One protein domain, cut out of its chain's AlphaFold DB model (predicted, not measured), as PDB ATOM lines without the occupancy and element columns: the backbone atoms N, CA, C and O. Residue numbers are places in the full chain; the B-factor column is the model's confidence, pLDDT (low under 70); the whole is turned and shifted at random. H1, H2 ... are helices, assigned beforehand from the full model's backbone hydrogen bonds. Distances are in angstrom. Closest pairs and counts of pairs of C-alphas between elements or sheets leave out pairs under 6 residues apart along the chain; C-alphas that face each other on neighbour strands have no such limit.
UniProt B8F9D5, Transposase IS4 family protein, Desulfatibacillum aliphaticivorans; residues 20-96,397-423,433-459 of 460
ATOM      1  N   ILE A  20       5.360 -45.650 -10.881       35.97
ATOM      2  CA  ILE A  20       5.954 -45.525 -12.222       35.97
ATOM      3  C   ILE A  20       5.247 -46.574 -13.095       35.97
ATOM      4  O   ILE A  20       5.460 -47.769 -12.948       35.97
ATOM      5  N   SER A  21       4.186 -46.224 -13.826       40.97
ATOM      6  CA  SER A  21       4.236 -45.688 -15.193       40.97
ATOM      7  C   SER A  21       3.052 -44.728 -15.420       40.97
ATOM      8  O   SER A  21       2.146 -44.979 -16.217       40.97
ATOM      9  N   MET A  22       3.012 -43.619 -14.670       39.91
ATOM     10  CA  MET A  22       2.086 -42.514 -14.971       39.91
ATOM     11  C   MET A  22       2.598 -41.597 -16.092       39.91
ATOM     12  O   MET A  22       1.784 -40.902 -16.703       39.91
ATOM     13  N   ASP A  23       3.884 -41.675 -16.435       50.62
ATOM     14  CA  ASP A  23       4.528 -40.859 -17.473       50.62
ATOM     15  C   ASP A  23       4.793 -41.653 -18.759       50.62
ATOM     16  O   ASP A  23       5.843 -41.545 -19.378       50.62
ATOM     17  N   SER A  24       3.832 -42.480 -19.183       69.56
ATOM     18  CA  SER A  24       3.790 -42.912 -20.583       69.56
ATOM     19  C   SER A  24       2.938 -41.937 -21.389       69.56
ATOM     20  O   SER A  24       1.888 -41.465 -20.932       69.56
ATOM     21  N   GLU A  25       3.333 -41.663 -22.630       82.31
ATOM     22  CA  GLU A  25       2.531 -40.827 -23.531       82.31
ATOM     23  C   GLU A  25       1.122 -41.381 -23.751       82.31
ATOM     24  O   GLU A  25       0.169 -40.627 -23.946       82.31
ATOM     25  N   ILE A  26       0.959 -42.700 -23.624       86.38
ATOM     26  CA  ILE A  26      -0.344 -43.364 -23.656       86.38
ATOM     27  C   ILE A  26      -1.197 -42.926 -22.455       86.38
ATOM     28  O   ILE A  26      -2.371 -42.590 -22.634       86.38
ATOM     29  N   ASN A  27      -0.639 -42.871 -21.240       84.81
ATOM     30  CA  ASN A  27      -1.369 -42.379 -20.067       84.81
ATOM     31  C   ASN A  27      -1.701 -40.879 -20.183       84.81
ATOM     32  O   ASN A  27      -2.827 -40.459 -19.889       84.81
ATOM     33  N   SER A  28      -0.757 -40.075 -20.685       88.19
ATOM     34  CA  SER A  28      -0.986 -38.660 -21.010       88.19
ATOM     35  C   SER A  28      -2.153 -38.500 -21.995       88.19
ATOM     36  O   SER A  28      -3.107 -37.766 -21.715       88.19
ATOM     37  N   ALA A  29      -2.165 -39.275 -23.084       91.88
ATOM     38  CA  ALA A  29      -3.253 -39.281 -24.056       91.88
ATOM     39  C   ALA A  29      -4.599 -39.674 -23.423       91.88
ATOM     40  O   ALA A  29      -5.614 -39.026 -23.688       91.88
ATOM     41  N   PHE A  30      -4.635 -40.669 -22.527       92.75
ATOM     42  CA  PHE A  30      -5.853 -41.052 -21.799       92.75
ATOM     43  C   PHE A  30      -6.439 -39.898 -20.977       92.75
ATOM     44  O   PHE A  30      -7.658 -39.658 -21.002       92.75
ATOM     45  N   ARG A  31      -5.574 -39.174 -20.254       91.25
ATOM     46  CA  ARG A  31      -5.952 -38.014 -19.435       91.25
ATOM     47  C   ARG A  31      -6.461 -36.867 -20.301       91.25
ATOM     48  O   ARG A  31      -7.569 -36.375 -20.084       91.25
ATOM     49  N   GLU A  32      -5.702 -36.484 -21.321       93.88
ATOM     50  CA  GLU A  32      -6.009 -35.352 -22.199       93.88
ATOM     51  C   GLU A  32      -7.264 -35.591 -23.061       93.88
ATOM     52  O   GLU A  32      -8.110 -34.701 -23.244       93.88
ATOM     53  N   LEU A  33      -7.461 -36.826 -23.533       95.56
ATOM     54  CA  LEU A  33      -8.680 -37.241 -24.228       95.56
ATOM     55  C   LEU A  33      -9.853 -37.485 -23.267       95.56
ATOM     56  O   LEU A  33     -10.988 -37.643 -23.721       95.56
ATOM     57  N   LYS A  34      -9.651 -37.366 -21.948       96.06
ATOM     58  CA  LYS A  34     -10.677 -37.524 -20.905       96.06
ATOM     59  C   LYS A  34     -11.389 -38.884 -21.001       96.06
ATOM     60  O   LYS A  34     -12.619 -38.942 -20.919       96.06
ATOM     61  N   PHE A  35     -10.631 -39.976 -21.157       94.69
ATOM     62  CA  PHE A  35     -11.160 -41.330 -21.403       94.69
ATOM     63  C   PHE A  35     -12.245 -41.761 -20.414       94.69
ATOM     64  O   PHE A  35     -13.270 -42.293 -20.829       94.69
ATOM     65  N   ARG A  36     -12.084 -41.462 -19.119       94.38
ATOM     66  CA  ARG A  36     -13.103 -41.747 -18.091       94.38
ATOM     67  C   ARG A  36     -14.480 -41.177 -18.458       94.38
ATOM     68  O   ARG A  36     -15.495 -41.856 -18.318       94.38
ATOM     69  N   SER A  37     -14.515 -39.938 -18.946       97.12
ATOM     70  CA  SER A  37     -15.755 -39.281 -19.374       97.12
ATOM     71  C   SER A  37     -16.325 -39.935 -20.635       97.12
ATOM     72  O   SER A  37     -17.525 -40.208 -20.698       97.12
ATOM     73  N   LEU A  38     -15.467 -40.257 -21.609       98.00
ATOM     74  CA  LEU A  38     -15.889 -40.921 -22.845       98.00
ATOM     75  C   LEU A  38     -16.483 -42.309 -22.570       98.00
ATOM     76  O   LEU A  38     -17.558 -42.619 -23.077       98.00
ATOM     77  N   LEU A  39     -15.859 -43.102 -21.692       97.62
ATOM     78  CA  LEU A  39     -16.378 -44.400 -21.253       97.62
ATOM     79  C   LEU A  39     -17.769 -44.266 -20.631       97.62
ATOM     80  O   LEU A  39     -18.695 -44.975 -21.029       97.62
ATOM     81  N   ARG A  40     -17.948 -43.301 -19.720       96.88
ATOM     82  CA  ARG A  40     -19.244 -43.040 -19.081       96.88
ATOM     83  C   ARG A  40     -20.325 -42.664 -20.092       96.88
ATOM     84  O   ARG A  40     -21.413 -43.236 -20.058       96.88
ATOM     85  N   ARG A  41     -20.028 -41.751 -21.020       97.81
ATOM     86  CA  ARG A  41     -20.971 -41.308 -22.068       97.81
ATOM     87  C   ARG A  41     -21.309 -42.411 -23.082       97.81
ATOM     88  O   ARG A  41     -22.351 -42.339 -23.743       97.81
ATOM     89  N   SER A  42     -20.457 -43.429 -23.176       97.94
ATOM     90  CA  SER A  42     -20.648 -44.633 -23.990       97.94
ATOM     91  C   SER A  42     -21.277 -45.802 -23.224       97.94
ATOM     92  O   SER A  42     -21.355 -46.911 -23.744       97.94
ATOM     93  N   GLY A  43     -21.742 -45.587 -21.990       96.94
ATOM     94  CA  GLY A  43     -22.368 -46.641 -21.187       96.94
ATOM     95  C   GLY A  43     -21.399 -47.739 -20.733       96.94
ATOM     96  O   GLY A  43     -21.843 -48.813 -20.336       96.94
ATOM     97  N   ILE A  44     -20.085 -47.487 -20.775       97.19
ATOM     98  CA  ILE A  44     -19.035 -48.408 -20.320       97.19
ATOM     99  C   ILE A  44     -18.697 -48.079 -18.867       97.19
ATOM    100  O   ILE A  44     -17.669 -47.482 -18.534       97.19
ATOM    101  N   VAL A  45     -19.634 -48.427 -17.989       94.19
ATOM    102  CA  VAL A  45     -19.569 -48.179 -16.547       94.19
ATOM    103  C   VAL A  45     -19.908 -49.444 -15.778       94.19
ATOM    104  O   VAL A  45     -20.714 -50.260 -16.222       94.19
ATOM    105  N   LYS A  46     -19.316 -49.594 -14.594       86.25
ATOM    106  CA  LYS A  46     -19.623 -50.683 -13.665       86.25
ATOM    107  C   LYS A  46     -20.174 -50.094 -12.376       86.25
ATOM    108  O   LYS A  46     -19.672 -49.087 -11.894       86.25
ATOM    109  N   LYS A  47     -21.212 -50.729 -11.820       81.06
ATOM    110  CA  LYS A  47     -21.807 -50.320 -10.534       81.06
ATOM    111  C   LYS A  47     -20.943 -50.712  -9.332       81.06
ATOM    112  O   LYS A  47     -21.039 -50.084  -8.287       81.06
ATOM    113  N   ARG A  48     -20.165 -51.793  -9.456       80.38
ATOM    114  CA  ARG A  48     -19.329 -52.373  -8.396       80.38
ATOM    115  C   ARG A  48     -18.042 -52.951  -8.987       80.38
ATOM    116  O   ARG A  48     -18.012 -53.335 -10.162       80.38
ATOM    117  N   GLY A  49     -17.022 -53.079  -8.142       83.50
ATOM    118  CA  GLY A  49     -15.713 -53.622  -8.493       83.50
ATOM    119  C   GLY A  49     -14.798 -52.588  -9.148       83.50
ATOM    120  O   GLY A  49     -14.931 -51.394  -8.917       83.50
ATOM    121  N   TYR A  50     -13.871 -53.080  -9.964       84.75
ATOM    122  CA  TYR A  50     -12.790 -52.287 -10.547       84.75
ATOM    123  C   TYR A  50     -13.264 -51.230 -11.542       84.75
ATOM    124  O   TYR A  50     -14.193 -51.456 -12.331       84.75
ATOM    125  N   ASP A  51     -12.554 -50.107 -11.522       86.38
ATOM    126  CA  ASP A  51     -12.790 -48.950 -12.367       86.38
ATOM    127  C   ASP A  51     -12.551 -49.253 -13.858       86.38
ATOM    128  O   ASP A  51     -11.555 -49.872 -14.240       86.38
ATOM    129  N   THR A  52     -13.468 -48.814 -14.727       90.94
ATOM    130  CA  THR A  52     -13.449 -49.204 -16.149       90.94
ATOM    131  C   THR A  52     -12.304 -48.573 -16.929       90.94
ATOM    132  O   THR A  52     -11.846 -49.177 -17.898       90.94
ATOM    133  N   VAL A  53     -11.806 -47.402 -16.512       90.19
ATOM    134  CA  VAL A  53     -10.661 -46.767 -17.182       90.19
ATOM    135  C   VAL A  53      -9.368 -47.544 -16.940       90.19
ATOM    136  O   VAL A  53      -8.598 -47.696 -17.879       90.19
ATOM    137  N   GLY A  54      -9.165 -48.099 -15.739       86.31
ATOM    138  CA  GLY A  54      -7.990 -48.917 -15.426       86.31
ATOM    139  C   GLY A  54      -7.990 -50.225 -16.215       86.31
ATOM    140  O   GLY A  54      -6.996 -50.573 -16.848       86.31
ATOM    141  N   LEU A  55      -9.145 -50.902 -16.279       89.62
ATOM    142  CA  LEU A  55      -9.298 -52.110 -17.097       89.62
ATOM    143  C   LEU A  55      -9.051 -51.824 -18.590       89.62
ATOM    144  O   LEU A  55      -8.367 -52.591 -19.266       89.62
ATOM    145  N   MET A  56      -9.592 -50.712 -19.101       91.44
ATOM    146  CA  MET A  56      -9.377 -50.249 -20.476       91.44
ATOM    147  C   MET A  56      -7.904 -49.950 -20.754       91.44
ATOM    148  O   MET A  56      -7.386 -50.345 -21.797       91.44
ATOM    149  N   PHE A  57      -7.240 -49.253 -19.832       90.06
ATOM    150  CA  PHE A  57      -5.843 -48.865 -19.965       90.06
ATOM    151  C   PHE A  57      -4.941 -50.093 -20.093       90.06
ATOM    152  O   PHE A  57      -4.164 -50.167 -21.044       90.06
ATOM    153  N   LEU A  58      -5.135 -51.113 -19.245       86.94
ATOM    154  CA  LEU A  58      -4.372 -52.357 -19.368       86.94
ATOM    155  C   LEU A  58      -4.578 -53.010 -20.739       86.94
ATOM    156  O   LEU A  58      -3.609 -53.381 -21.397       86.94
ATOM    157  N   PHE A  59      -5.830 -53.112 -21.201       90.88
ATOM    158  CA  PHE A  59      -6.113 -53.658 -22.525       90.88
ATOM    159  C   PHE A  59      -5.419 -52.870 -23.633       90.88
ATOM    160  O   PHE A  59      -4.890 -53.481 -24.561       90.88
ATOM    161  N   VAL A  60      -5.398 -51.539 -23.564       92.25
ATOM    162  CA  VAL A  60      -4.681 -50.720 -24.546       92.25
ATOM    163  C   VAL A  60      -3.182 -51.004 -24.518       92.25
ATOM    164  O   VAL A  60      -2.614 -51.140 -25.598       92.25
ATOM    165  N   LEU A  61      -2.577 -51.173 -23.338       88.25
ATOM    166  CA  LEU A  61      -1.137 -51.399 -23.178       88.25
ATOM    167  C   LEU A  61      -0.635 -52.767 -23.654       88.25
ATOM    168  O   LEU A  61       0.530 -52.866 -24.030       88.25
ATOM    169  N   LEU A  62      -1.477 -53.810 -23.674       88.69
ATOM    170  CA  LEU A  62      -1.043 -55.184 -23.997       88.69
ATOM    171  C   LEU A  62      -0.117 -55.288 -25.226       88.69
ATOM    172  O   LEU A  62       0.931 -55.929 -25.117       88.69
ATOM    173  N   PRO A  63      -0.426 -54.660 -26.380       91.44
ATOM    174  CA  PRO A  63       0.428 -54.795 -27.550       91.44
ATOM    175  C   PRO A  63       1.749 -54.034 -27.430       91.44
ATOM    176  O   PRO A  63       2.760 -54.528 -27.916       91.44
ATOM    177  N   PHE A  64       1.764 -52.890 -26.739       88.19
ATOM    178  CA  PHE A  64       2.980 -52.107 -26.473       88.19
ATOM    179  C   PHE A  64       3.934 -52.855 -25.542       88.19
ATOM    180  O   PHE A  64       5.145 -52.830 -25.727       88.19
ATOM    181  N   LEU A  65       3.375 -53.614 -24.604       84.81
ATOM    182  CA  LEU A  65       4.123 -54.519 -23.736       84.81
ATOM    183  C   LEU A  65       4.551 -55.810 -24.445       84.81
ATOM    184  O   LEU A  65       5.337 -56.579 -23.902       84.81
ATOM    185  N   LYS A  66       4.023 -56.087 -25.646       87.06
ATOM    186  CA  LYS A  66       4.177 -57.369 -26.351       87.06
ATOM    187  C   LYS A  66       3.739 -58.562 -25.470       87.06
ATOM    188  O   LYS A  66       4.308 -59.647 -25.572       87.06
ATOM    189  N   ARG A  67       2.707 -58.371 -24.632       85.25
ATOM    190  CA  ARG A  67       2.197 -59.360 -23.660       85.25
ATOM    191  C   ARG A  67       0.754 -59.763 -23.923       85.25
ATOM    192  O   ARG A  67      -0.086 -58.953 -24.311       85.25
ATOM    193  N   LYS A  68       0.423 -61.012 -23.600       85.94
ATOM    194  CA  LYS A  68      -0.968 -61.470 -23.499       85.94
ATOM    195  C   LYS A  68      -1.549 -61.122 -22.135       85.94
ATOM    196  O   LYS A  68      -0.849 -61.111 -21.129       85.94
ATOM    197  N   LEU A  69      -2.870 -60.952 -22.094       84.44
ATOM    198  CA  LEU A  69      -3.609 -60.693 -20.859       84.44
ATOM    199  C   LEU A  69      -3.270 -61.721 -19.763       84.44
ATOM    200  O   LEU A  69      -3.025 -61.340 -18.629       84.44
ATOM    201  N   THR A  70      -3.182 -63.012 -20.097       81.81
ATOM    202  CA  THR A  70      -2.897 -64.089 -19.129       81.81
ATOM    203  C   THR A  70      -1.540 -63.982 -18.436       81.81
ATOM    204  O   THR A  70      -1.400 -64.512 -17.339       81.81
ATOM    205  N   GLU A  71      -0.562 -63.307 -19.045       77.44
ATOM    206  CA  GLU A  71       0.797 -63.208 -18.501       77.44
ATOM    207  C   GLU A  71       0.858 -62.361 -17.219       77.44
ATOM    208  O   GLU A  71       1.736 -62.588 -16.395       77.44
ATOM    209  N   PHE A  72      -0.117 -61.472 -16.991       73.00
ATOM    210  CA  PHE A  72      -0.206 -60.618 -15.795       73.00
ATOM    211  C   PHE A  72      -0.548 -61.360 -14.500       73.00
ATOM    212  O   PHE A  72      -0.470 -60.776 -13.425       73.00
ATOM    213  N   TRP A  73      -0.965 -62.626 -14.586       73.19
ATOM    214  CA  TRP A  73      -1.192 -63.466 -13.402       73.19
ATOM    215  C   TRP A  73      -0.234 -64.650 -13.320       73.19
ATOM    216  O   TRP A  73      -0.228 -65.344 -12.312       73.19
ATOM    217  N   SER A  74       0.548 -64.910 -14.372       66.88
ATOM    218  CA  SER A  74       1.520 -66.006 -14.393       66.88
ATOM    219  C   SER A  74       2.969 -65.534 -14.272       66.88
ATOM    220  O   SER A  74       3.847 -66.359 -14.052       66.88
ATOM    221  N   SER A  75       3.245 -64.241 -14.464       60.75
ATOM    222  CA  SER A  75       4.591 -63.673 -14.378       60.75
ATOM    223  C   SER A  75       4.819 -62.997 -13.029       60.75
ATOM    224  O   SER A  75       4.023 -62.162 -12.620       60.75
ATOM    225  N   GLN A  76       5.945 -63.306 -12.381       55.44
ATOM    226  CA  GLN A  76       6.425 -62.587 -11.192       55.44
ATOM    227  C   GLN A  76       6.973 -61.188 -11.526       55.44
ATOM    228  O   GLN A  76       7.149 -60.372 -10.633       55.44
ATOM    229  N   CYS A  77       7.246 -60.893 -12.802       48.25
ATOM    230  CA  CYS A  77       7.893 -59.644 -13.219       48.25
ATOM    231  C   CYS A  77       6.907 -58.519 -13.570       48.25
ATOM    232  O   CYS A  77       7.338 -57.416 -13.891       48.25
ATOM    233  N   LEU A  78       5.604 -58.804 -13.614       56.94
ATOM    234  CA  LEU A  78       4.578 -57.879 -14.094       56.94
ATOM    235  C   LEU A  78       3.393 -57.900 -13.141       56.94
ATOM    236  O   LEU A  78       2.519 -58.763 -13.232       56.94
ATOM    237  N   GLU A  79       3.344 -56.915 -12.253       58.00
ATOM    238  CA  GLU A  79       2.198 -56.752 -11.378       58.00
ATOM    239  C   GLU A  79       1.013 -56.139 -12.121       58.00
ATOM    240  O   GLU A  79       1.092 -55.138 -12.840       58.00
ATOM    241  N   ASN A  80      -0.147 -56.736 -11.898       62.88
ATOM    242  CA  ASN A  80      -1.411 -56.151 -12.282       62.88
ATOM    243  C   ASN A  80      -1.725 -54.963 -11.365       62.88
ATOM    244  O   ASN A  80      -2.332 -55.133 -10.310       62.88
ATOM    245  N   GLN A  81      -1.371 -53.755 -11.805       63.88
ATOM    246  CA  GLN A  81      -1.572 -52.521 -11.033       63.88
ATOM    247  C   GLN A  81      -3.042 -52.236 -10.681       63.88
ATOM    248  O   GLN A  81      -3.332 -51.534  -9.720       63.88
ATOM    249  N   VAL A  82      -3.997 -52.803 -11.428       68.00
ATOM    250  CA  VAL A  82      -5.435 -52.679 -11.125       68.00
ATOM    251  C   VAL A  82      -5.867 -53.658 -10.019       68.00
ATOM    252  O   VAL A  82      -6.997 -53.586  -9.545       68.00
ATOM    253  N   GLN A  83      -5.006 -54.615  -9.648       75.38
ATOM    254  CA  GLN A  83      -5.254 -55.725  -8.715       75.38
ATOM    255  C   GLN A  83      -6.497 -56.572  -9.065       75.38
ATOM    256  O   GLN A  83      -7.007 -57.354  -8.265       75.38
ATOM    257  N   ALA A  84      -6.987 -56.455 -10.303       79.88
ATOM    258  CA  ALA A  84      -8.175 -57.138 -10.792       79.88
ATOM    259  C   ALA A  84      -7.897 -58.578 -11.229       79.88
ATOM    260  O   ALA A  84      -7.055 -58.825 -12.080       79.88
ATOM    261  N   GLN A  85      -8.662 -59.551 -10.746       84.81
ATOM    262  CA  GLN A  85      -8.499 -60.943 -11.186       84.81
ATOM    263  C   GLN A  85      -8.879 -61.152 -12.661       84.81
ATOM    264  O   GLN A  85      -9.697 -60.401 -13.206       84.81
ATOM    265  N   LYS A  86      -8.334 -62.209 -13.283       85.69
ATOM    266  CA  LYS A  86      -8.525 -62.576 -14.701       85.69
ATOM    267  C   LYS A  86      -9.981 -62.463 -15.165       85.69
ATOM    268  O   LYS A  86     -10.273 -61.790 -16.155       85.69
ATOM    269  N   ASP A  87     -10.915 -63.021 -14.401       88.94
ATOM    270  CA  ASP A  87     -12.348 -63.034 -14.732       88.94
ATOM    271  C   ASP A  87     -12.981 -61.643 -14.807       88.94
ATOM    272  O   ASP A  87     -14.024 -61.449 -15.436       88.94
ATOM    273  N   THR A  88     -12.380 -60.643 -14.167       91.00
ATOM    274  CA  THR A  88     -12.828 -59.252 -14.277       91.00
ATOM    275  C   THR A  88     -12.644 -58.734 -15.696       91.00
ATOM    276  O   THR A  88     -13.547 -58.077 -16.218       91.00
ATOM    277  N   TYR A  89     -11.513 -59.047 -16.329       90.69
ATOM    278  CA  TYR A  89     -11.197 -58.603 -17.682       90.69
ATOM    279  C   TYR A  89     -12.047 -59.327 -18.724       90.69
ATOM    280  O   TYR A  89     -12.609 -58.674 -19.601       90.69
ATOM    281  N   TYR A  90     -12.243 -60.642 -18.576       92.00
ATOM    282  CA  TYR A  90     -13.156 -61.387 -19.450       92.00
ATOM    283  C   TYR A  90     -14.590 -60.866 -19.339       92.00
ATOM    284  O   TYR A  90     -15.210 -60.582 -20.358       92.00
ATOM    285  N   ARG A  91     -15.112 -60.652 -18.121       93.50
ATOM    286  CA  ARG A  91     -16.446 -60.049 -17.937       93.50
ATOM    287  C   ARG A  91     -16.544 -58.638 -18.514       93.50
ATOM    288  O   ARG A  91     -17.613 -58.259 -18.971       93.50
ATOM    289  N   PHE A  92     -15.456 -57.867 -18.498       94.94
ATOM    290  CA  PHE A  92     -15.427 -56.517 -19.059       94.94
ATOM    291  C   PHE A  92     -15.590 -56.517 -20.585       94.94
ATOM    292  O   PHE A  92     -16.452 -55.805 -21.095       94.94
ATOM    293  N   ILE A  93     -14.822 -57.335 -21.313       94.94
ATOM    294  CA  ILE A  93     -14.923 -57.407 -22.785       94.94
ATOM    295  C   ILE A  93     -16.158 -58.176 -23.262       94.94
ATOM    296  O   ILE A  93     -16.666 -57.906 -24.342       94.94
ATOM    297  N   ASN A  94     -16.675 -59.097 -22.446       95.62
ATOM    298  CA  ASN A  94     -17.866 -59.887 -22.761       95.62
ATOM    299  C   ASN A  94     -19.191 -59.135 -22.543       95.62
ATOM    300  O   ASN A  94     -20.239 -59.706 -22.820       95.62
ATOM    301  N   HIS A  95     -19.168 -57.910 -22.009       95.69
ATOM    302  CA  HIS A  95     -20.371 -57.216 -21.553       95.69
ATOM    303  C   HIS A  95     -21.224 -56.683 -22.720       95.69
ATOM    304  O   HIS A  95     -20.896 -55.669 -23.340       95.69
ATOM    305  N   GLU A  96     -22.391 -57.283 -22.958       96.50
ATOM    306  CA  GLU A  96     -23.225 -57.035 -24.144       96.50
ATOM    307  C   GLU A  96     -23.882 -55.641 -24.180       96.50
ATOM    308  O   GLU A  96     -24.325 -55.162 -25.224       96.50
ATOM    309  N   LEU A 397       6.440 -44.892 -34.500       90.88
ATOM    310  CA  LEU A 397       5.984 -44.449 -33.180       90.88
ATOM    311  C   LEU A 397       5.574 -45.629 -32.288       90.88
ATOM    312  O   LEU A 397       5.910 -45.663 -31.112       90.88
ATOM    313  N   PHE A 398       4.862 -46.623 -32.828       93.19
ATOM    314  CA  PHE A 398       4.503 -47.808 -32.048       93.19
ATOM    315  C   PHE A 398       5.739 -48.539 -31.512       93.19
ATOM    316  O   PHE A 398       5.721 -48.990 -30.370       93.19
ATOM    317  N   ARG A 399       6.791 -48.682 -32.330       90.00
ATOM    318  CA  ARG A 399       8.032 -49.350 -31.910       90.00
ATOM    319  C   ARG A 399       8.720 -48.575 -30.797       90.00
ATOM    320  O   ARG A 399       9.026 -49.185 -29.786       90.00
ATOM    321  N   GLU A 400       8.854 -47.264 -30.958       87.62
ATOM    322  CA  GLU A 400       9.405 -46.369 -29.936       87.62
ATOM    323  C   GLU A 400       8.642 -46.499 -28.609       87.62
ATOM    324  O   GLU A 400       9.207 -46.950 -27.619       87.62
ATOM    325  N   LEU A 401       7.321 -46.277 -28.618       85.38
ATOM    326  CA  LEU A 401       6.489 -46.387 -27.412       85.38
ATOM    327  C   LEU A 401       6.508 -47.795 -26.797       85.38
ATOM    328  O   LEU A 401       6.357 -47.956 -25.586       85.38
ATOM    329  N   SER A 402       6.633 -48.836 -27.623       86.81
ATOM    330  CA  SER A 402       6.753 -50.216 -27.149       86.81
ATOM    331  C   SER A 402       8.097 -50.455 -26.471       86.81
ATOM    332  O   SER A 402       8.138 -51.104 -25.428       86.81
ATOM    333  N   ASP A 403       9.187 -49.968 -27.052       80.50
ATOM    334  CA  ASP A 403      10.526 -50.143 -26.503       80.50
ATOM    335  C   ASP A 403      10.670 -49.344 -25.201       80.50
ATOM    336  O   ASP A 403      11.071 -49.933 -24.197       80.50
ATOM    337  N   ASP A 404      10.177 -48.102 -25.155       75.56
ATOM    338  CA  ASP A 404      10.088 -47.298 -23.930       75.56
ATOM    339  C   ASP A 404       9.331 -48.046 -22.830       75.56
ATOM    340  O   ASP A 404       9.832 -48.239 -21.722       75.56
ATOM    341  N   GLN A 405       8.134 -48.555 -23.140       74.56
ATOM    342  CA  GLN A 405       7.324 -49.271 -22.160       74.56
ATOM    343  C   GLN A 405       8.009 -50.560 -21.668       74.56
ATOM    344  O   GLN A 405       7.881 -50.913 -20.495       74.56
ATOM    345  N   ASN A 406       8.736 -51.267 -22.536       72.12
ATOM    346  CA  ASN A 406       9.487 -52.458 -22.143       72.12
ATOM    347  C   ASN A 406      10.689 -52.106 -21.258       72.12
ATOM    348  O   ASN A 406      10.927 -52.810 -20.278       72.12
ATOM    349  N   VAL A 407      11.403 -51.015 -21.551       71.38
ATOM    350  CA  VAL A 407      12.484 -50.503 -20.695       71.38
ATOM    351  C   VAL A 407      11.946 -50.166 -19.307       71.38
ATOM    352  O   VAL A 407      12.531 -50.605 -18.322       71.38
ATOM    353  N   LEU A 408      10.797 -49.484 -19.217       67.94
ATOM    354  CA  LEU A 408      10.151 -49.170 -17.936       67.94
ATOM    355  C   LEU A 408       9.862 -50.432 -17.110       67.94
ATOM    356  O   LEU A 408      10.171 -50.484 -15.921       67.94
ATOM    357  N   VAL A 409       9.306 -51.469 -17.743       68.06
ATOM    358  CA  VAL A 409       8.995 -52.742 -17.072       68.06
ATOM    359  C   VAL A 409      10.262 -53.462 -16.609       68.06
ATOM    360  O   VAL A 409      10.304 -53.987 -15.497       68.06
ATOM    361  N   VAL A 410      11.301 -53.501 -17.447       67.88
ATOM    362  CA  VAL A 410      12.577 -54.142 -17.096       67.88
ATOM    363  C   VAL A 410      13.261 -53.395 -15.955       67.88
ATOM    364  O   VAL A 410      13.726 -54.041 -15.018       67.88
ATOM    365  N   ALA A 411      13.282 -52.061 -15.999       67.25
ATOM    366  CA  ALA A 411      13.848 -51.231 -14.943       67.25
ATOM    367  C   ALA A 411      13.150 -51.490 -13.601       67.25
ATOM    368  O   ALA A 411      13.824 -51.748 -12.606       67.25
ATOM    369  N   GLN A 412      11.812 -51.531 -13.591       65.88
ATOM    370  CA  GLN A 412      11.040 -51.851 -12.391       65.88
ATOM    371  C   GLN A 412      11.362 -53.255 -11.853       65.88
ATOM    372  O   GLN A 412      11.645 -53.415 -10.670       65.88
ATOM    373  N   SER A 413      11.367 -54.279 -12.714       67.12
ATOM    374  CA  SER A 413      11.657 -55.650 -12.273       67.12
ATOM    375  C   SER A 413      13.093 -55.816 -11.764       67.12
ATOM    376  O   SER A 413      13.321 -56.565 -10.815       67.12
ATOM    377  N   LEU A 414      14.061 -55.134 -12.382       69.12
ATOM    378  CA  LEU A 414      15.448 -55.136 -11.926       69.12
ATOM    379  C   LEU A 414      15.564 -54.468 -10.555       69.12
ATOM    380  O   LEU A 414      16.230 -55.010  -9.678       69.12
ATOM    381  N   TRP A 415      14.898 -53.330 -10.365       74.06
ATOM    382  CA  TRP A 415      14.909 -52.598  -9.105       74.06
ATOM    383  C   TRP A 415      14.330 -53.418  -7.949       74.06
ATOM    384  O   TRP A 415      14.960 -53.507  -6.899       74.06
ATOM    385  N   GLU A 416      13.209 -54.111  -8.164       70.25
ATOM    386  CA  GLU A 416      12.641 -55.010  -7.150       70.25
ATOM    387  C   GLU A 416      13.596 -56.156  -6.792       70.25
ATOM    388  O   GLU A 416      13.814 -56.439  -5.618       70.25
ATOM    389  N   LYS A 417      14.286 -56.749  -7.773       72.44
ATOM    390  CA  LYS A 417      15.309 -57.773  -7.496       72.44
ATOM    391  C   LYS A 417      16.522 -57.223  -6.750       72.44
ATOM    392  O   LYS A 417      17.097 -57.923  -5.921       72.44
ATOM    393  N   VAL A 418      16.934 -55.988  -7.040       75.81
ATOM    394  CA  VAL A 418      18.012 -55.312  -6.304       75.81
ATOM    395  C   VAL A 418      17.584 -55.065  -4.858       75.81
ATOM    396  O   VAL A 418      18.359 -55.373  -3.955       75.81
ATOM    397  N   LYS A 419      16.350 -54.598  -4.619       73.69
ATOM    398  CA  LYS A 419      15.781 -54.476  -3.268       73.69
ATOM    399  C   LYS A 419      15.784 -55.817  -2.541       73.69
ATOM    400  O   LYS A 419      16.307 -55.898  -1.433       73.69
ATOM    401  N   GLU A 420      15.258 -56.870  -3.166       76.56
ATOM    402  CA  GLU A 420      15.239 -58.223  -2.596       76.56
ATOM    403  C   GLU A 420      16.647 -58.719  -2.255       76.56
ATOM    404  O   GLU A 420      16.864 -59.255  -1.169       76.56
ATOM    405  N   LEU A 421      17.623 -58.506  -3.143       78.56
ATOM    406  CA  LEU A 421      19.009 -58.910  -2.922       78.56
ATOM    407  C   LEU A 421      19.658 -58.122  -1.780       78.56
ATOM    408  O   LEU A 421      20.349 -58.723  -0.959       78.56
ATOM    409  N   LEU A 422      19.436 -56.806  -1.699       75.62
ATOM    410  CA  LEU A 422      19.965 -55.957  -0.627       75.62
ATOM    411  C   LEU A 422      19.349 -56.315   0.731       75.62
ATOM    412  O   LEU A 422      20.069 -56.429   1.723       75.62
ATOM    413  N   LEU A 423      18.037 -56.556   0.771       74.44
ATOM    414  CA  LEU A 423      17.326 -56.990   1.973       74.44
ATOM    415  C   LEU A 423      17.727 -58.414   2.393       74.44
ATOM    416  O   LEU A 423      17.957 -58.662   3.576       74.44
ATOM    417  N   ILE A 433      25.101 -51.664   9.621       67.25
ATOM    418  CA  ILE A 433      24.124 -50.627   9.242       67.25
ATOM    419  C   ILE A 433      22.779 -50.966   9.881       67.25
ATOM    420  O   ILE A 433      22.244 -52.058   9.680       67.25
ATOM    421  N   GLU A 434      22.222 -50.021  10.641       72.19
ATOM    422  CA  GLU A 434      20.895 -50.183  11.230       72.19
ATOM    423  C   GLU A 434      19.824 -50.384  10.138       72.19
ATOM    424  O   GLU A 434      19.877 -49.743   9.083       72.19
ATOM    425  N   PRO A 435      18.818 -51.247  10.370       68.25
ATOM    426  CA  PRO A 435      17.787 -51.560   9.377       68.25
ATOM    427  C   PRO A 435      17.059 -50.331   8.823       68.25
ATOM    428  O   PRO A 435      16.748 -50.277   7.634       68.25
ATOM    429  N   ASP A 436      16.827 -49.336   9.677       72.19
ATOM    430  CA  ASP A 436      16.123 -48.108   9.317       72.19
ATOM    431  C   ASP A 436      16.955 -47.225   8.379       72.19
ATOM    432  O   ASP A 436      16.412 -46.607   7.464       72.19
ATOM    433  N   VAL A 437      18.284 -47.238   8.528       74.00
ATOM    434  CA  VAL A 437      19.211 -46.529   7.635       74.00
ATOM    435  C   VAL A 437      19.231 -47.180   6.251       74.00
ATOM    436  O   VAL A 437      19.228 -46.476   5.245       74.00
ATOM    437  N   MET A 438      19.179 -48.514   6.172       72.31
ATOM    438  CA  MET A 438      19.079 -49.222   4.887       72.31
ATOM    439  C   MET A 438      17.770 -48.924   4.153       72.31
ATOM    440  O   MET A 438      17.794 -48.664   2.951       72.31
ATOM    441  N   ASN A 439      16.643 -48.910   4.866       73.50
ATOM    442  CA  ASN A 439      15.356 -48.528   4.281       73.50
ATOM    443  C   ASN A 439      15.381 -47.075   3.784       73.50
ATOM    444  O   ASN A 439      14.929 -46.796   2.678       73.50
ATOM    445  N   TYR A 440      15.989 -46.166   4.550       77.31
ATOM    446  CA  TYR A 440      16.150 -44.772   4.143       77.31
ATOM    447  C   TYR A 440      17.033 -44.608   2.893       77.31
ATOM    448  O   TYR A 440      16.722 -43.805   2.014       77.31
ATOM    449  N   ILE A 441      18.109 -45.394   2.764       74.62
ATOM    450  CA  ILE A 441      18.947 -45.419   1.554       74.62
ATOM    451  C   ILE A 441      18.145 -45.923   0.347       74.62
ATOM    452  O   ILE A 441      18.220 -45.317  -0.722       74.62
ATOM    453  N   LEU A 442      17.359 -46.993   0.507       77.12
ATOM    454  CA  LEU A 442      16.490 -47.504  -0.558       77.12
ATOM    455  C   LEU A 442      15.463 -46.453  -1.002       77.12
ATOM    456  O   LEU A 442      15.305 -46.250  -2.205       77.12
ATOM    457  N   ASP A 443      14.852 -45.733  -0.057       73.44
ATOM    458  CA  ASP A 443      13.919 -44.637  -0.344       73.44
ATOM    459  C   ASP A 443      14.599 -43.483  -1.106       73.44
ATOM    460  O   ASP A 443      14.018 -42.923  -2.041       73.44
ATOM    461  N   ILE A 444      15.841 -43.122  -0.751       76.88
ATOM    462  CA  ILE A 444      16.618 -42.100  -1.474       76.88
ATOM    463  C   ILE A 444      16.906 -42.546  -2.909       76.88
ATOM    464  O   ILE A 444      16.749 -41.750  -3.840       76.88
ATOM    465  N   ILE A 445      17.339 -43.794  -3.101       73.31
ATOM    466  CA  ILE A 445      17.647 -44.323  -4.434       73.31
ATOM    467  C   ILE A 445      16.371 -44.370  -5.277       73.31
ATOM    468  O   ILE A 445      16.379 -43.899  -6.412       73.31
ATOM    469  N   GLU A 446      15.265 -44.858  -4.716       69.12
ATOM    470  CA  GLU A 446      13.972 -44.918  -5.398       69.12
ATOM    471  C   GLU A 446      13.496 -43.526  -5.822       69.12
ATOM    472  O   GLU A 446      13.154 -43.317  -6.986       69.12
ATOM    473  N   LYS A 447      13.580 -42.540  -4.923       68.00
ATOM    474  CA  LYS A 447      13.268 -41.145  -5.246       68.00
ATOM    475  C   LYS A 447      14.167 -40.594  -6.358       68.00
ATOM    476  O   LYS A 447      13.676 -39.940  -7.271       68.00
ATOM    477  N   THR A 448      15.461 -40.902  -6.322       68.75
ATOM    478  CA  THR A 448      16.425 -40.450  -7.340       68.75
ATOM    479  C   THR A 448      16.139 -41.070  -8.711       68.75
ATOM    480  O   THR A 448      16.203 -40.373  -9.723       68.75
ATOM    481  N   ILE A 449      15.788 -42.360  -8.759       66.31
ATOM    482  CA  ILE A 449      15.393 -43.055  -9.992       66.31
ATOM    483  C   ILE A 449      14.117 -42.423 -10.565       66.31
ATOM    484  O   ILE A 449      14.083 -42.097 -11.751       66.31
ATOM    485  N   ILE A 450      13.098 -42.190  -9.727       61.31
ATOM    486  CA  ILE A 450      11.843 -41.531 -10.126       61.31
ATOM    487  C   ILE A 450      12.126 -40.146 -10.723       61.31
ATOM    488  O   ILE A 450      11.662 -39.835 -11.825       61.31
ATOM    489  N   ASP A 451      12.931 -39.336 -10.035       56.38
ATOM    490  CA  ASP A 451      13.258 -37.978 -10.467       56.38
ATOM    491  C   ASP A 451      14.008 -37.993 -11.815       56.38
ATOM    492  O   ASP A 451      13.671 -37.225 -12.719       56.38
ATOM    493  N   GLN A 452      14.955 -38.914 -12.029       56.03
ATOM    494  CA  GLN A 452      15.669 -39.037 -13.310       56.03
ATOM    495  C   GLN A 452      14.775 -39.505 -14.470       56.03
ATOM    496  O   GLN A 452      14.916 -39.007 -15.590       56.03
ATOM    497  N   MET A 453      13.823 -40.407 -14.218       50.34
ATOM    498  CA  MET A 453      12.859 -40.859 -15.232       50.34
ATOM    499  C   MET A 453      11.876 -39.744 -15.637       50.34
ATOM    500  O   MET A 453      11.491 -39.645 -16.806       50.34
ATOM    501  N   SER A 454      11.530 -38.850 -14.705       42.09
ATOM    502  CA  SER A 454      10.712 -37.660 -14.988       42.09
ATOM    503  C   SER A 454      11.457 -36.600 -15.820       42.09
ATOM    504  O   SER A 454      10.866 -35.920 -16.655       42.09
ATOM    505  N   ILE A 455      12.781 -36.489 -15.660       35.28
ATOM    506  CA  ILE A 455      13.617 -35.547 -16.425       35.28
ATOM    507  C   ILE A 455      13.871 -36.056 -17.851       35.28
ATOM    508  O   ILE A 455      13.891 -35.258 -18.790       35.28
ATOM    509  N   ALA A 456      14.045 -37.369 -18.036       32.00
ATOM    510  CA  ALA A 456      14.234 -37.971 -19.358       32.00
ATOM    511  C   ALA A 456      12.990 -37.829 -20.256       32.00
ATOM    512  O   ALA A 456      13.127 -37.608 -21.454       32.00
ATOM    513  N   SER A 457      11.789 -37.874 -19.670       33.00
ATOM    514  CA  SER A 457      10.516 -37.675 -20.381       33.00
ATOM    515  C   SER A 457      10.176 -36.205 -20.671       33.00
ATOM    516  O   SER A 457       9.302 -35.939 -21.489       33.00
ATOM    517  N   ALA A 458      10.865 -35.246 -20.043       28.36
ATOM    518  CA  ALA A 458      10.685 -33.809 -20.279       28.36
ATOM    519  C   ALA A 458      11.664 -33.217 -21.316       28.36
ATOM    520  O   ALA A 458      11.538 -32.046 -21.676       28.36
ATOM    521  N   LYS A 459      12.664 -33.991 -21.764       27.38
ATOM    522  CA  LYS A 459      13.703 -33.566 -22.725       27.38
ATOM    523  C   LYS A 459      13.544 -34.159 -24.137       27.38
ATOM    524  O   LYS A 459      14.431 -33.956 -24.965       27.38
TER     525      LYS A 459
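Overview. This is residues 20 to 96, 397 to 423 and 433 to 459 of the 460 residues of the protein "Transposase IS4 family protein" of Desulfatibacillum aliphaticivorans (UniProt B8F9D5). Two long helices, H6 and H7, run side by side in opposite directions as one lobe of this elongated model, and five short helices, H1 to H5, make a second, loose lobe in which H1, H2 and H5 lie near H3. The printed part has 131 residues with seven named helices, H1 to H7 in chain order, and no named strand; the class is all helix. It is only just loose, close to compact, with a radius of gyration of the C-alphas of 17.3 A, and spans 58 by 34 by 26 A.

Arrangement. Look first at H6, residues 397 to 423, and H7, residues 435 to 456: they are close but not clearly touching, at a shallow tilt of 11 degrees, opposite ways, their closest C-alphas those of Lys 419 and Leu 442, 7.5 A apart. H1, residues 25 to 32, is close to H6 but not clearly touching, about perpendicular at 76 degrees, with the C-alphas of Glu 25 and Leu 401 closest at 7.9 A. H2, residues 35 to 41, and H3, residues 52 to 61, touch at a steep tilt of 51 degrees, opposite ways; C-alphas 36 and 53 are closest, at 5.7 A. H5, residues 86 to 93, is close to H3 but not clearly touching, with C-alphas 55 and 89 closest at 6.8 A. H4, residues 71 to 74, is apart from H3. Every O i to N i+4 pair is within hydrogen-bond range in H1, H2, H3, H5, H6 and H7; H4 is too short for one.

Along the chain. Find C-alpha 397 at (5.984, -44.449, -33.180); H6 runs 39.0 A to C-alpha 423. H7 runs 32.0 A to C-alpha 456 at (14.234, -37.971, -19.358). H1 begins at (2.531, -40.827, -23.531).

Size, cuts and confidence. Cuts leave gaps of 33.1 A between C-alphas 96 and 397 and 11.8 A between C-alphas 423 and 433. The link H4 to H5 is long. Confidence is low at, for instance, residues 446 to 459.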